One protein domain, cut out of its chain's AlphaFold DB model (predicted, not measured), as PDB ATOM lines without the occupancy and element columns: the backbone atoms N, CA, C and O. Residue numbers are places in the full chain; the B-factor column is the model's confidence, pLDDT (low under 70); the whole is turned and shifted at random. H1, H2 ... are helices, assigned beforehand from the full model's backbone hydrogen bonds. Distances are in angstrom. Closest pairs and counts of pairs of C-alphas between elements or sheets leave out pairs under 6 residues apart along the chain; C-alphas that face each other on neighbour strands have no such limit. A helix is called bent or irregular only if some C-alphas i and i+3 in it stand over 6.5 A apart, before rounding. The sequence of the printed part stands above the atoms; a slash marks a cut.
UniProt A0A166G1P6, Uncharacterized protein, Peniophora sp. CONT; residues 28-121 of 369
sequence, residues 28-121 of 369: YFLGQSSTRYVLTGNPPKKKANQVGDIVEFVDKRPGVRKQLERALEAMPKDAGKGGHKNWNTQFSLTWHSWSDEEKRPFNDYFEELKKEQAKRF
ATOM      1  N   TYR A  28      20.532  81.789  84.680       94.19
ATOM      2  CA  TYR A  28      20.466  82.726  85.814       94.19
ATOM      3  C   TYR A  28      21.118  82.175  87.094       94.19
ATOM      4  O   TYR A  28      21.951  82.833  87.713       94.19
ATOM      5  N   PHE A  29      20.760  80.952  87.499       92.38
ATOM      6  CA  PHE A  29      21.312  80.311  88.700       92.38
ATOM      7  C   PHE A  29      22.782  79.938  88.523       92.38
ATOM      8  O   PHE A  29      23.540  79.970  89.497       92.38
ATOM      9  N   LEU A  30      23.184  79.624  87.292       92.25
ATOM     10  CA  LEU A  30      24.579  79.426  86.939       92.25
ATOM     11  C   LEU A  30      25.363  80.732  87.110       92.25
ATOM     12  O   LEU A  30      26.384  80.734  87.792       92.25
ATOM     13  N   GLY A  31      24.868  81.844  86.561       91.88
ATOM     14  CA  GLY A  31      25.474  83.165  86.714       91.88
ATOM     15  C   GLY A  31      25.556  83.588  88.174       91.88
ATOM     16  O   GLY A  31      26.614  84.005  88.644       91.88
ATOM     17  N   GLN A  32      24.484  83.362  88.931       93.06
ATOM     18  CA  GLN A  32      24.436  83.605  90.368       93.06
ATOM     19  C   GLN A  32      25.534  82.807  91.091       93.06
ATOM     20  O   GLN A  32      26.386  83.362  91.786       93.06
ATOM     21  N   SER A  33      25.563  81.490  90.897       91.19
ATOM     22  CA  SER A  33      26.524  80.614  91.573       91.19
ATOM     23  C   SER A  33      27.972  80.922  91.167       91.19
ATOM     24  O   SER A  33      28.854  80.918  92.024       91.19
ATOM     25  N   SER A  34      28.198  81.269  89.897       92.00
ATOM     26  CA  SER A  34      29.501  81.685  89.361       92.00
ATOM     27  C   SER A  34      29.968  83.007  89.966       92.00
ATOM     28  O   SER A  34      31.109  83.122  90.392       92.00
ATOM     29  N   THR A  35      29.071  83.985  90.099       91.38
ATOM     30  CA  THR A  35      29.377  85.278  90.731       91.38
ATOM     31  C   THR A  35      29.807  85.092  92.180       91.38
ATOM     32  O   THR A  35      30.777  85.690  92.641       91.38
ATOM     33  N   ARG A  36      29.115  84.212  92.910       89.19
ATOM     34  CA  ARG A  36      29.476  83.888  94.292       89.19
ATOM     35  C   ARG A  36      30.816  83.162  94.382       89.19
ATOM     36  O   ARG A  36      31.568  83.421  95.320       89.19
ATOM     37  N   TYR A  37      31.104  82.270  93.438       90.25
ATOM     38  CA  TYR A  37      32.402  81.606  93.351       90.25
ATOM     39  C   TYR A  37      33.527  82.628  93.157       90.25
ATOM     40  O   TYR A  37      34.453  82.646  93.957       90.25
ATOM     41  N   VAL A  38      33.390  83.542  92.191       91.06
ATOM     42  CA  VAL A  38      34.371  84.613  91.946       91.06
ATOM     43  C   VAL A  38      34.550  85.505  93.180       91.06
ATOM     44  O   VAL A  38      35.675  85.802  93.560       91.06
ATOM     45  N   LEU A  39      33.457  85.873  93.858       89.50
ATOM     46  CA  LEU A  39      33.514  86.719  95.055       89.50
ATOM     47  C   LEU A  39      34.208  86.044  96.242       89.50
ATOM     48  O   LEU A  39      34.912  86.697  97.007       89.50
ATOM     49  N   THR A  40      33.935  84.759  96.460       88.12
ATOM     50  CA  THR A  40      34.339  84.067  97.694       88.12
ATOM     51  C   THR A  40      35.552  83.162  97.519       88.12
ATOM     52  O   THR A  40      36.052  82.650  98.516       88.12
ATOM     53  N   GLY A  41      35.963  82.883  96.279       90.00
ATOM     54  CA  GLY A  41      36.951  81.857  95.921       90.00
ATOM     55  C   GLY A  41      36.513  80.422  96.237       90.00
ATOM     56  O   GLY A  41      37.230  79.471  95.940       90.00
ATOM     57  N   ASN A  42      35.339  80.244  96.847       86.75
ATOM     58  CA  ASN A  42      34.873  78.963  97.344       86.75
ATOM     59  C   ASN A  42      33.801  78.418  96.403       86.75
ATOM     60  O   ASN A  42      32.755  79.060  96.238       86.75
ATOM     61  N   PRO A  43      34.014  77.243  95.783       82.19
ATOM     62  CA  PRO A  43      32.980  76.644  94.963       82.19
ATOM     63  C   PRO A  43      31.757  76.370  95.846       82.19
ATOM     64  O   PRO A  43      31.908  75.996  97.018       82.19
ATOM     65  N   PRO A  44      30.528  76.559  95.334       78.31
ATOM     66  CA  PRO A  44      29.346  76.200  96.097       78.31
ATOM     67  C   PRO A  44      29.477  74.735  96.499       78.31
ATOM     68  O   PRO A  44      29.709  73.884  95.639       78.31
ATOM     69  N   LYS A  45      29.368  74.452  97.809       78.88
ATOM     70  CA  LYS A  45      29.445  73.086  98.347       78.88
ATOM     71  C   LYS A  45      28.564  72.208  97.472       78.88
ATOM     72  O   LYS A  45      27.351  72.437  97.440       78.88
ATOM     73  N   LYS A  46      29.191  71.300  96.711       61.03
ATOM     74  CA  LYS A  46      28.530  70.509  95.671       61.03
ATOM     75  C   LYS A  46      27.283  69.902  96.301       61.03
ATOM     76  O   LYS A  46      27.369  68.986  97.113       61.03
ATOM     77  N   LYS A  47      26.098  70.414  95.955       62.50
ATOM     78  CA  LYS A  47      24.908  69.588  96.125       62.50
ATOM     79  C   LYS A  47      25.165  68.459  95.147       62.50
ATOM     80  O   LYS A  47      25.326  68.755  93.968       62.50
ATOM     81  N   ALA A  48      25.198  67.214  95.615       54.03
ATOM     82  CA  ALA A  48      25.448  66.013  94.805       54.03
ATOM     83  C   ALA A  48      24.565  65.893  93.534       54.03
ATOM     84  O   ALA A  48      24.744  64.998  92.723       54.03
ATOM     85  N   ASN A  49      23.624  66.823  93.347       58.00
ATOM     86  CA  ASN A  49      22.560  66.830  92.366       58.00
ATOM     87  C   ASN A  49      22.672  67.990  91.348       58.00
ATOM     88  O   ASN A  49      21.635  68.448  90.862       58.00
ATOM     89  N   GLN A  50      23.865  68.519  91.054       66.69
ATOM     90  CA  GLN A  50      24.051  69.547  90.015       66.69
ATOM     91  C   GLN A  50      24.901  69.012  88.864       66.69
ATOM     92  O   GLN A  50      25.943  68.404  89.089       66.69
ATOM     93  N   VAL A  51      24.415  69.218  87.638       55.62
ATOM     94  CA  VAL A  51      25.148  68.920  86.402       55.62
ATOM     95  C   VAL A  51      25.969  70.160  86.066       55.62
ATOM     96  O   VAL A  51      25.389  71.236  85.924       55.62
ATOM     97  N   GLY A  52      27.287  70.010  85.972       65.62
ATOM     98  CA  GLY A  52      28.213  71.076  85.592       65.62
ATOM     99  C   GLY A  52      29.127  71.518  86.731       65.62
ATOM    100  O   GLY A  52      28.680  71.780  87.850       65.62
ATOM    101  N   ASP A  53      30.421  71.615  86.428       84.50
ATOM    102  CA  ASP A  53      31.399  72.200  87.336       84.50
ATOM    103  C   ASP A  53      31.473  73.716  87.084       84.50
ATOM    104  O   ASP A  53      31.811  74.178  85.995       84.50
ATOM    105  N   ILE A  54      31.066  74.504  88.083       89.56
ATOM    106  CA  ILE A  54      31.079  75.975  88.010       89.56
ATOM    107  C   ILE A  54      32.513  76.489  87.896       89.56
ATOM    108  O   ILE A  54      32.746  77.480  87.208       89.56
ATOM    109  N   VAL A  55      33.459  75.801  88.541       89.81
ATOM    110  CA  VAL A  55      34.881  76.143  88.473       89.81
ATOM    111  C   VAL A  55      35.345  76.009  87.030       89.81
ATOM    112  O   VAL A  55      35.846  76.960  86.445       89.81
ATOM    113  N   GLU A  56      35.036  74.873  86.403       91.75
ATOM    114  CA  GLU A  56      35.351  74.625  85.000       91.75
ATOM    115  C   GLU A  56      34.702  75.654  84.061       91.75
ATOM    116  O   GLU A  56      35.354  76.148  83.141       91.75
ATOM    117  N   PHE A  57      33.432  76.008  84.293       93.75
ATOM    118  CA  PHE A  57      32.720  76.997  83.483       93.75
ATOM    119  C   PHE A  57      33.404  78.371  83.499       93.75
ATOM    120  O   PHE A  57      33.580  78.965  82.432       93.75
ATOM    121  N   VAL A  58      33.775  78.856  84.689       94.69
ATOM    122  CA  VAL A  58      34.402  80.172  84.884       94.69
ATOM    123  C   VAL A  58      35.854  80.163  84.404       94.69
ATOM    124  O   VAL A  58      36.256  81.071  83.677       94.69
ATOM    125  N   ASP A  59      36.622  79.125  84.738       93.00
ATOM    126  CA  ASP A  59      38.054  79.053  84.433       93.00
ATOM    127  C   ASP A  59      38.324  78.859  82.938       93.00
ATOM    128  O   ASP A  59      39.256  79.451  82.392       93.00
ATOM    129  N   LYS A  60      37.479  78.097  82.230       95.19
ATOM    130  CA  LYS A  60      37.608  77.924  80.772       95.19
ATOM    131  C   LYS A  60      37.179  79.154  79.969       95.19
ATOM    132  O   LYS A  60      37.429  79.206  78.766       95.19
ATOM    133  N   ARG A  61      36.507  80.132  80.588       95.50
ATOM    134  CA  ARG A  61      35.921  81.293  79.901       95.50
ATOM    135  C   ARG A  61      36.374  82.600  80.568       95.50
ATOM    136  O   ARG A  61      35.603  83.216  81.305       95.50
ATOM    137  N   PRO A  62      37.584  83.111  80.264       94.69
ATOM    138  CA  PRO A  62      38.124  84.305  80.926       94.69
ATOM    139  C   PRO A  62      37.269  85.564  80.713       94.69
ATOM    140  O   PRO A  62      37.227  86.434  81.581       94.69
ATOM    141  N   GLY A  63      36.545  85.659  79.590       96.25
ATOM    142  CA  GLY A  63      35.585  86.743  79.352       96.25
ATOM    143  C   GLY A  63      34.436  86.748  80.362       96.25
ATOM    144  O   GLY A  63      34.084  87.804  80.883       96.25
ATOM    145  N   VAL A  64      33.929  85.562  80.717       96.00
ATOM    146  CA  VAL A  64      32.884  85.400  81.736       96.00
ATOM    147  C   VAL A  64      33.409  85.825  83.099       96.00
ATOM    148  O   VAL A  64      32.738  86.568  83.806       96.00
ATOM    149  N   ARG A  65      34.633  85.425  83.463       95.88
ATOM    150  CA  ARG A  65      35.240  85.843  84.732       95.88
ATOM    151  C   ARG A  65      35.341  87.367  84.847       95.88
ATOM    152  O   ARG A  65      34.862  87.923  85.830       95.88
ATOM    153  N   LYS A  66      35.880  88.043  83.827       96.75
ATOM    154  CA  LYS A  66      35.983  89.515  83.806       96.75
ATOM    155  C   LYS A  66      34.617  90.195  83.913       96.75
ATOM    156  O   LYS A  66      34.470  91.203  84.598       96.75
ATOM    157  N   GLN A  67      33.606  89.645  83.244       95.69
ATOM    158  CA  GLN A  67      32.233  90.140  83.323       95.69
ATOM    159  C   GLN A  67      31.651  89.989  84.737       95.69
ATOM    160  O   GLN A  67      31.016  90.913  85.244       95.69
ATOM    161  N   LEU A  68      31.889  88.850  85.395       95.44
ATOM    162  CA  LEU A  68      31.463  88.605  86.774       95.44
ATOM    163  C   LEU A  68      32.172  89.539  87.764       95.44
ATOM    164  O   LEU A  68      31.528  90.058  88.669       95.44
ATOM    165  N   GLU A  69      33.468  89.795  87.576       95.38
ATOM    166  CA  GLU A  69      34.240  90.757  88.376       95.38
ATOM    167  C   GLU A  69      33.676  92.180  88.228       95.38
ATOM    168  O   GLU A  69      33.372  92.819  89.232       95.38
ATOM    169  N   ARG A  70      33.385  92.631  86.998       95.56
ATOM    170  CA  ARG A  70      32.715  93.924  86.750       95.56
ATOM    171  C   ARG A  70      31.351  94.011  87.438       95.56
ATOM    172  O   ARG A  70      30.986  95.043  87.995       95.56
ATOM    173  N   ALA A  71      30.576  92.931  87.401       93.62
ATOM    174  CA  ALA A  71      29.282  92.881  88.068       93.62
ATOM    175  C   ALA A  71      29.409  92.940  89.596       93.62
ATOM    176  O   ALA A  71      28.577  93.562  90.251       93.62
ATOM    177  N   LEU A  72      30.451  92.332  90.168       93.62
ATOM    178  CA  LEU A  72      30.755  92.436  91.596       93.62
ATOM    179  C   LEU A  72      31.182  93.849  91.996       93.62
ATOM    180  O   LEU A  72      30.782  94.310  93.060       93.62
ATOM    181  N   GLU A  73      31.939  94.544  91.149       94.00
ATOM    182  CA  GLU A  73      32.315  95.946  91.366       94.00
ATOM    183  C   GLU A  73      31.108  96.891  91.321       94.00
ATOM    184  O   GLU A  73      31.056  97.860  92.079       94.00
ATOM    185  N   ALA A  74      30.122  96.596  90.468       92.62
ATOM    186  CA  ALA A  74      28.879  97.357  90.378       92.62
ATOM    187  C   ALA A  74      27.926  97.105  91.561       92.62
ATOM    188  O   ALA A  74      27.026  97.911  91.812       92.62
ATOM    189  N   MET A  75      28.093  95.997  92.292       91.88
ATOM    190  CA  MET A  75      27.253  95.698  93.445       91.88
ATOM    191  C   MET A  75      27.638  96.556  94.660       91.88
ATOM    192  O   MET A  75      28.822  96.774  94.931       91.88
ATOM    193  N   PRO A  76      26.654  96.997  95.465       90.94
ATOM    194  CA  PRO A  76      26.929  97.717  96.701       90.94
ATOM    195  C   PRO A  76      27.837  96.895  97.632       90.94
ATOM    196  O   PRO A  76      27.594  95.708  97.862       90.94
ATOM    197  N   LYS A  77      28.879  97.509  98.210       87.38
ATOM    198  CA  LYS A  77      29.834  96.819  99.112       87.38
ATOM    199  C   LYS A  77      29.158  96.234 100.362       87.38
ATOM    200  O   LYS A  77      29.665  95.309 100.992       87.38
ATOM    201  N   ASP A  78      28.004  96.772 100.731       86.19
ATOM    202  CA  ASP A  78      27.136  96.332 101.819       86.19
ATOM    203  C   ASP A  78      26.172  95.197 101.422       86.19
ATOM    204  O   ASP A  78      25.535  94.609 102.301       86.19
ATOM    205  N   ALA A  79      26.127  94.791 100.145       81.62
ATOM    206  CA  ALA A  79      25.323  93.655  99.683       81.62
ATOM    207  C   ALA A  79      25.664  92.352 100.433       81.62
ATOM    208  O   ALA A  79      24.784  91.519 100.655       81.62
ATOM    209  N   GLY A  80      26.913  92.204 100.894       74.38
ATOM    210  CA  GLY A  80      27.348  91.082 101.731       74.38
ATOM    211  C   GLY A  80      26.878  91.150 103.191       74.38
ATOM    212  O   GLY A  80      26.728  90.109 103.829       74.38
ATOM    213  N   LYS A  81      26.598  92.347 103.728       80.94
ATOM    214  CA  LYS A  81      26.198  92.544 105.136       80.94
ATOM    215  C   LYS A  81      24.715  92.253 105.379       80.94
ATOM    216  O   LYS A  81      24.352  91.796 106.454       80.94
ATOM    217  N   GLY A  82      23.863  92.448 104.368       80.50
ATOM    218  CA  GLY A  82      22.413  92.192 104.442       80.50
ATOM    219  C   GLY A  82      21.996  90.715 104.348       80.50
ATOM    220  O   GLY A  82      20.814  90.413 104.166       80.50
ATOM    221  N   GLY A  83      22.952  89.784 104.417       84.38
ATOM    222  CA  GLY A  83      22.713  88.351 104.275       84.38
ATOM    223  C   GLY A  83      22.331  87.914 102.853       84.38
ATOM    224  O   GLY A  83      22.294  88.693 101.900       84.38
ATOM    225  N   HIS A  84      22.014  86.625 102.708       82.69
ATOM    226  CA  HIS A  84      21.767  85.981 101.407       82.69
ATOM    227  C   HIS A  84      20.607  86.611 100.613       82.69
ATOM    228  O   HIS A  84      20.581  86.542  99.383       82.69
ATOM    229  N   LYS A  85      19.625  87.202 101.305       85.31
ATOM    230  CA  LYS A  85      18.459  87.824 100.667       85.31
ATOM    231  C   LYS A  85      18.854  89.082  99.896       85.31
ATOM    232  O   LYS A  85      18.455  89.207  98.746       85.31
ATOM    233  N   ASN A  86      19.657  89.965 100.498       89.69
ATOM    234  CA  ASN A  86      20.095  91.198  99.841       89.69
ATOM    235  C   ASN A  86      20.946  90.882  98.607       89.69
ATOM    236  O   ASN A  86      20.679  91.380  97.518       89.69
ATOM    237  N   TRP A  87      21.894  89.953  98.750       89.06
ATOM    238  CA  TRP A  87      22.753  89.540  97.645       89.06
ATOM    239  C   TRP A  87      21.964  88.976  96.449       89.06
ATOM    240  O   TRP A  87      22.224  89.357  95.312       89.06
ATOM    241  N   ASN A  88      20.949  88.136  96.688       91.00
ATOM    242  CA  ASN A  88      20.090  87.628  95.610       91.00
ATOM    243  C   ASN A  88      19.343  88.749  94.880       91.00
ATOM    244  O   ASN A  88      19.222  88.699  93.660       91.00
ATOM    245  N   THR A  89      18.833  89.738  95.618       93.25
ATOM    246  CA  THR A  89      18.141  90.889  95.031       93.25
ATOM    247  C   THR A  89      19.094  91.709  94.164       93.25
ATOM    248  O   THR A  89      18.767  92.005  93.019       93.25
ATOM    249  N   GLN A  90      20.294  92.015  94.667       93.69
ATOM    250  CA  GLN A  90      21.298  92.792  93.929       93.69
ATOM    251  C   GLN A  90      21.790  92.061  92.677       93.69
ATOM    252  O   GLN A  90      21.875  92.652  91.599       93.69
ATOM    253  N   PHE A  91      22.036  90.754  92.784       93.38
ATOM    254  CA  PHE A  91      22.384  89.943  91.624       93.38
ATOM    255  C   PHE A  91      21.247  89.914  90.596       93.38
ATOM    256  O   PHE A  91      21.510  90.040  89.406       93.38
ATOM    257  N   SER A  92      19.987  89.811  91.030       95.25
ATOM    258  CA  SER A  92      18.833  89.834  90.121       95.25
ATOM    259  C   SER A  92      18.739  91.141  89.333       95.25
ATOM    260  O   SER A  92      18.473  91.104  88.134       95.25
ATOM    261  N   LEU A  93      18.975  92.284  89.986       95.75
ATOM    262  CA  LEU A  93      19.002  93.590  89.323       95.75
ATOM    263  C   LEU A  93      20.138  93.663  88.297       95.75
ATOM    264  O   LEU A  93      19.912  94.050  87.154       95.75
ATOM    265  N   THR A  94      21.330  93.210  88.687       95.44
ATOM    266  CA  THR A  94      22.521  93.191  87.824       95.44
ATOM    267  C   THR A  94      22.342  92.259  86.625       95.44
ATOM    268  O   THR A  94      22.684  92.596  85.500       95.44
ATOM    269  N   TRP A  95      21.746  91.086  86.829       96.44
ATOM    270  CA  TRP A  95      21.450  90.156  85.746       96.44
ATOM    271  C   TRP A  95      20.452  90.741  84.745       96.44
ATOM    272  O   TRP A  95      20.577  90.520  83.544       96.44
ATOM    273  N   HIS A  96      19.439  91.475  85.211       96.81
ATOM    274  CA  HIS A  96      18.473  92.106  84.315       96.81
ATOM    275  C   HIS A  96      19.055  93.289  83.543       96.81
ATOM    276  O   HIS A  96      18.597  93.520  82.427       96.81
ATOM    277  N   SER A  97      20.070  93.976  84.076       96.69
ATOM    278  CA  SER A  97      20.759  95.051  83.356       96.69
ATOM    279  C   SER A  97      21.760  94.558  82.309       96.69
ATOM    280  O   SER A  97      22.148  95.345  81.449       96.69
ATOM    281  N   TRP A  98      22.168  93.286  82.345       96.62
ATOM    282  CA  TRP A  98      23.031  92.710  81.313       96.62
ATOM    283  C   TRP A  98      22.329  92.624  79.959       96.62
ATOM    284  O   TRP A  98      21.154  92.247  79.866       96.62
ATOM    285  N   SER A  99      23.087  92.906  78.909       97.94
ATOM    286  CA  SER A  99      22.698  92.659  77.521       97.94
ATOM    287  C   SER A  99      22.496  91.162  77.242       97.94
ATOM    288  O   SER A  99      22.908  90.291  78.020       97.94
ATOM    289  N   ASP A 100      21.838  90.835  76.133       97.62
ATOM    290  CA  ASP A 100      21.624  89.437  75.756       97.62
ATOM    291  C   ASP A 100      22.941  88.760  75.347       97.62
ATOM    292  O   ASP A 100      23.144  87.580  75.637       97.62
ATOM    293  N   GLU A 101      23.888  89.517  74.788       97.38
ATOM    294  CA  GLU A 101      25.255  89.086  74.488       97.38
ATOM    295  C   GLU A 101      26.027  88.715  75.759       97.38
ATOM    296  O   GLU A 101      26.746  87.717  75.788       97.38
ATOM    297  N   GLU A 102      25.837  89.480  76.833       96.38
ATOM    298  CA  GLU A 102      26.418  89.216  78.151       96.38
ATOM    299  C   GLU A 102      25.793  87.990  78.833       96.38
ATOM    300  O   GLU A 102      26.469  87.261  79.562       96.38
ATOM    301  N   LYS A 103      24.507  87.722  78.593       97.44
ATOM    302  CA  LYS A 103      23.815  86.527  79.110       97.44
ATOM    303  C   LYS A 103      24.108  85.275  78.284       97.44
ATOM    304  O   LYS A 103      24.046  84.162  78.814       97.44
ATOM    305  N   ARG A 104      24.445  85.442  77.002       97.31
ATOM    306  CA  ARG A 104      24.722  84.368  76.041       97.31
ATOM    307  C   ARG A 104      25.654  83.271  76.567       97.31
ATOM    308  O   ARG A 104      25.234  82.119  76.504       97.31
ATOM    309  N   PRO A 105      26.840  83.541  77.151       97.12
ATOM    310  CA  PRO A 105      27.726  82.465  77.609       97.12
ATOM    311  C   PRO A 105      27.099  81.560  78.680       97.12
ATOM    312  O   PRO A 105      27.391  80.366  78.728       97.12
ATOM    313  N   PHE A 106      26.220  82.101  79.527       96.25
ATOM    314  CA  PHE A 106      25.516  81.324  80.549       96.25
ATOM    315  C   PHE A 106      24.382  80.489  79.945       96.25
ATOM    316  O   PHE A 106      24.158  79.356  80.371       96.25
ATOM    317  N   ASN A 107      23.680  81.038  78.952       96.00
ATOM    318  CA  ASN A 107      22.611  80.342  78.238       96.00
ATOM    319  C   ASN A 107      23.161  79.226  77.338       96.00
ATOM    320  O   ASN A 107      22.619  78.123  77.342       96.00
ATOM    321  N   ASP A 108      24.267  79.476  76.636       96.44
ATOM    322  CA  ASP A 108      24.933  78.485  75.787       96.44
ATOM    323  C   ASP A 108      25.397  77.287  76.632       96.44
ATOM    324  O   ASP A 108      25.090  76.139  76.307       96.44
ATOM    325  N   TYR A 109      26.025  77.541  77.787       94.62
ATOM    326  CA  TYR A 109      26.422  76.470  78.707       94.62
ATOM    327  C   TYR A 109      25.225  75.745  79.333       94.62
ATOM    328  O   TYR A 109      25.252  74.530  79.510       94.62
ATOM    329  N   PHE A 110      24.135  76.454  79.636       94.50
ATOM    330  CA  PHE A 110      22.897  75.820  80.089       94.50
ATOM    331  C   PHE A 110      22.332  74.839  79.050       94.50
ATOM    332  O   PHE A 110      21.917  73.733  79.406       94.50
ATOM    333  N   GLU A 111      22.339  75.209  77.769       96.19
ATOM    334  CA  GLU A 111      21.898  74.330  76.686       96.19
ATOM    335  C   GLU A 111      22.861  73.151  76.461       96.19
ATOM    336  O   GLU A 111      22.402  72.035  76.203       96.19
ATOM    337  N   GLU A 112      24.174  73.344  76.626       94.38
ATOM    338  CA  GLU A 112      25.161  72.250  76.653       94.38
ATOM    339  C   GLU A 112      24.835  71.238  77.764       94.38
ATOM    340  O   GLU A 112      24.700  70.041  77.493       94.38
ATOM    341  N   LEU A 113      24.597  71.715  78.989       92.44
ATOM    342  CA  LEU A 113      24.242  70.864  80.129       92.44
ATOM    343  C   LEU A 113      22.899  70.147  79.932       92.44
ATOM    344  O   LEU A 113      22.751  68.991  80.330       92.44
ATOM    345  N   LYS A 114      21.911  70.792  79.295       93.44
ATOM    346  CA  LYS A 114      20.642  70.140  78.924       93.44
ATOM    347  C   LYS A 114      20.856  69.015  77.919       93.44
ATOM    348  O   LYS A 114      20.265  67.948  78.086       93.44
ATOM    349  N   LYS A 115      21.688  69.227  76.894       95.06
ATOM    350  CA  LYS A 115      22.026  68.192  75.902       95.06
ATOM    351  C   LYS A 115      22.744  67.018  76.562       95.06
ATOM    352  O   LYS A 115      22.396  65.868  76.296       95.06
ATOM    353  N   GLU A 116      23.692  67.289  77.455       92.75
ATOM    354  CA  GLU A 116      24.395  66.248  78.206       92.75
ATOM    355  C   GLU A 116      23.444  65.471  79.127       92.75
ATOM    356  O   GLU A 116      23.453  64.239  79.131       92.75
ATOM    357  N   GLN A 117      22.561  66.168  79.850       92.31
ATOM    358  CA  GLN A 117      21.552  65.534  80.696       92.31
ATOM    359  C   GLN A 117      20.598  64.659  79.872       92.31
ATOM    360  O   GLN A 117      20.314  63.535  80.277       92.31
ATOM    361  N   ALA A 118      20.132  65.138  78.718       92.62
ATOM    362  CA  ALA A 118      19.268  64.371  77.825       92.62
ATOM    363  C   ALA A 118      19.980  63.130  77.263       92.62
ATOM    364  O   ALA A 118      19.377  62.064  77.180       92.62
ATOM    365  N   LYS A 119      21.277  63.238  76.938       93.94
ATOM    366  CA  LYS A 119      22.104  62.102  76.504       93.94
ATOM    367  C   LYS A 119      22.293  61.074  77.622       93.94
ATOM    368  O   LYS A 119      22.229  59.877  77.366       93.94
ATOM    369  N   ARG A 120      22.532  61.533  78.855       91.06
ATOM    370  CA  ARG A 120      22.767  60.672  80.024       91.06
ATOM    371  C   ARG A 120      21.483  60.044  80.568       91.06
ATOM    372  O   ARG A 120      21.529  58.944  81.106       91.06
ATOM    373  N   PHE A 121      20.350  60.726  80.422       91.38
ATOM    374  CA  PHE A 121      19.046  60.294  80.920       91.38
ATOM    375  C   PHE A 121      17.963  60.442  79.831       91.38
ATOM    376  O   PHE A 121      17.060  61.270  79.974       91.38
TER     377      PHE A 121
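What this domain is: This is residues 28 to 121 of the 369 residues of an uncharacterized protein of Peniophora sp. CONT (UniProt A0A166G1P6). H2, H3, H5 and H6 pack crosswise round a core helix, H1, while small H4 and the far end of H6 lie at opposite ends of the long axis. A long loop, residues 41 to 53, joins H1 to H2. The printed part has 94 residues, 72 of them in six named helices, H1 to H6 in order, with no named strand; its class is all helix, and it is compact, with a radius of gyration of the C-alphas of 13.6 A and spans of 43 by 29 by 21 A.

Where its parts are: H1, residues 28 to 40, begins at C-alpha 28 (20.466, 82.726, 85.814) and is 18.3 A long. H2 is residues 54 to 59, H3 62 to 74, H4 77 to 80 and H5 83 to 97, 22.1 A long. H6, residues 100 to 120, 29.1 A, has a kink of 29 degrees near residue 107 and ends at C-alpha 120 (22.767, 60.672, 80.024). H4 and H6 are only just irregular: C-alphas 77 and 80 are 6.8 A apart, 102 and 105 6.9 A.

How they stand to each other: H1, the hub, touches H2 at a steep tilt of 67 degrees, closest at C-alphas of Ser 34 and Ile 54, 6.1 A. With residues 34 to 39 alone it touches H3, about perpendicular at 78 degrees, C-alphas of Thr 35 and Leu 68 closest at 5.6 A. With residues 28 to 31 alone it touches H6, C-alphas of Gly 31 and Phe 106 closest at 6.4 A. H1 and H5 only just touch, with 3 pairs of C-alphas within 8 A, Gln 32 and Phe 91 closest at 6.8 A. H4 touches H5, C-alphas of Ala 79 and Trp 87 closest at 5.3 A. Every O i to N i+4 pair is within hydrogen-bond range in H1, H2, H3 and H5, and 15 of 17 in H6; H4 is too short for one.

The domain as a whole: The C-alphas farthest apart, of Asp 78 and Lys 119, are 42.9 A apart. The printed part has no cut; the link H1 to H2 is long, the others tight. Residues 46 to 52 have pLDDT under 70.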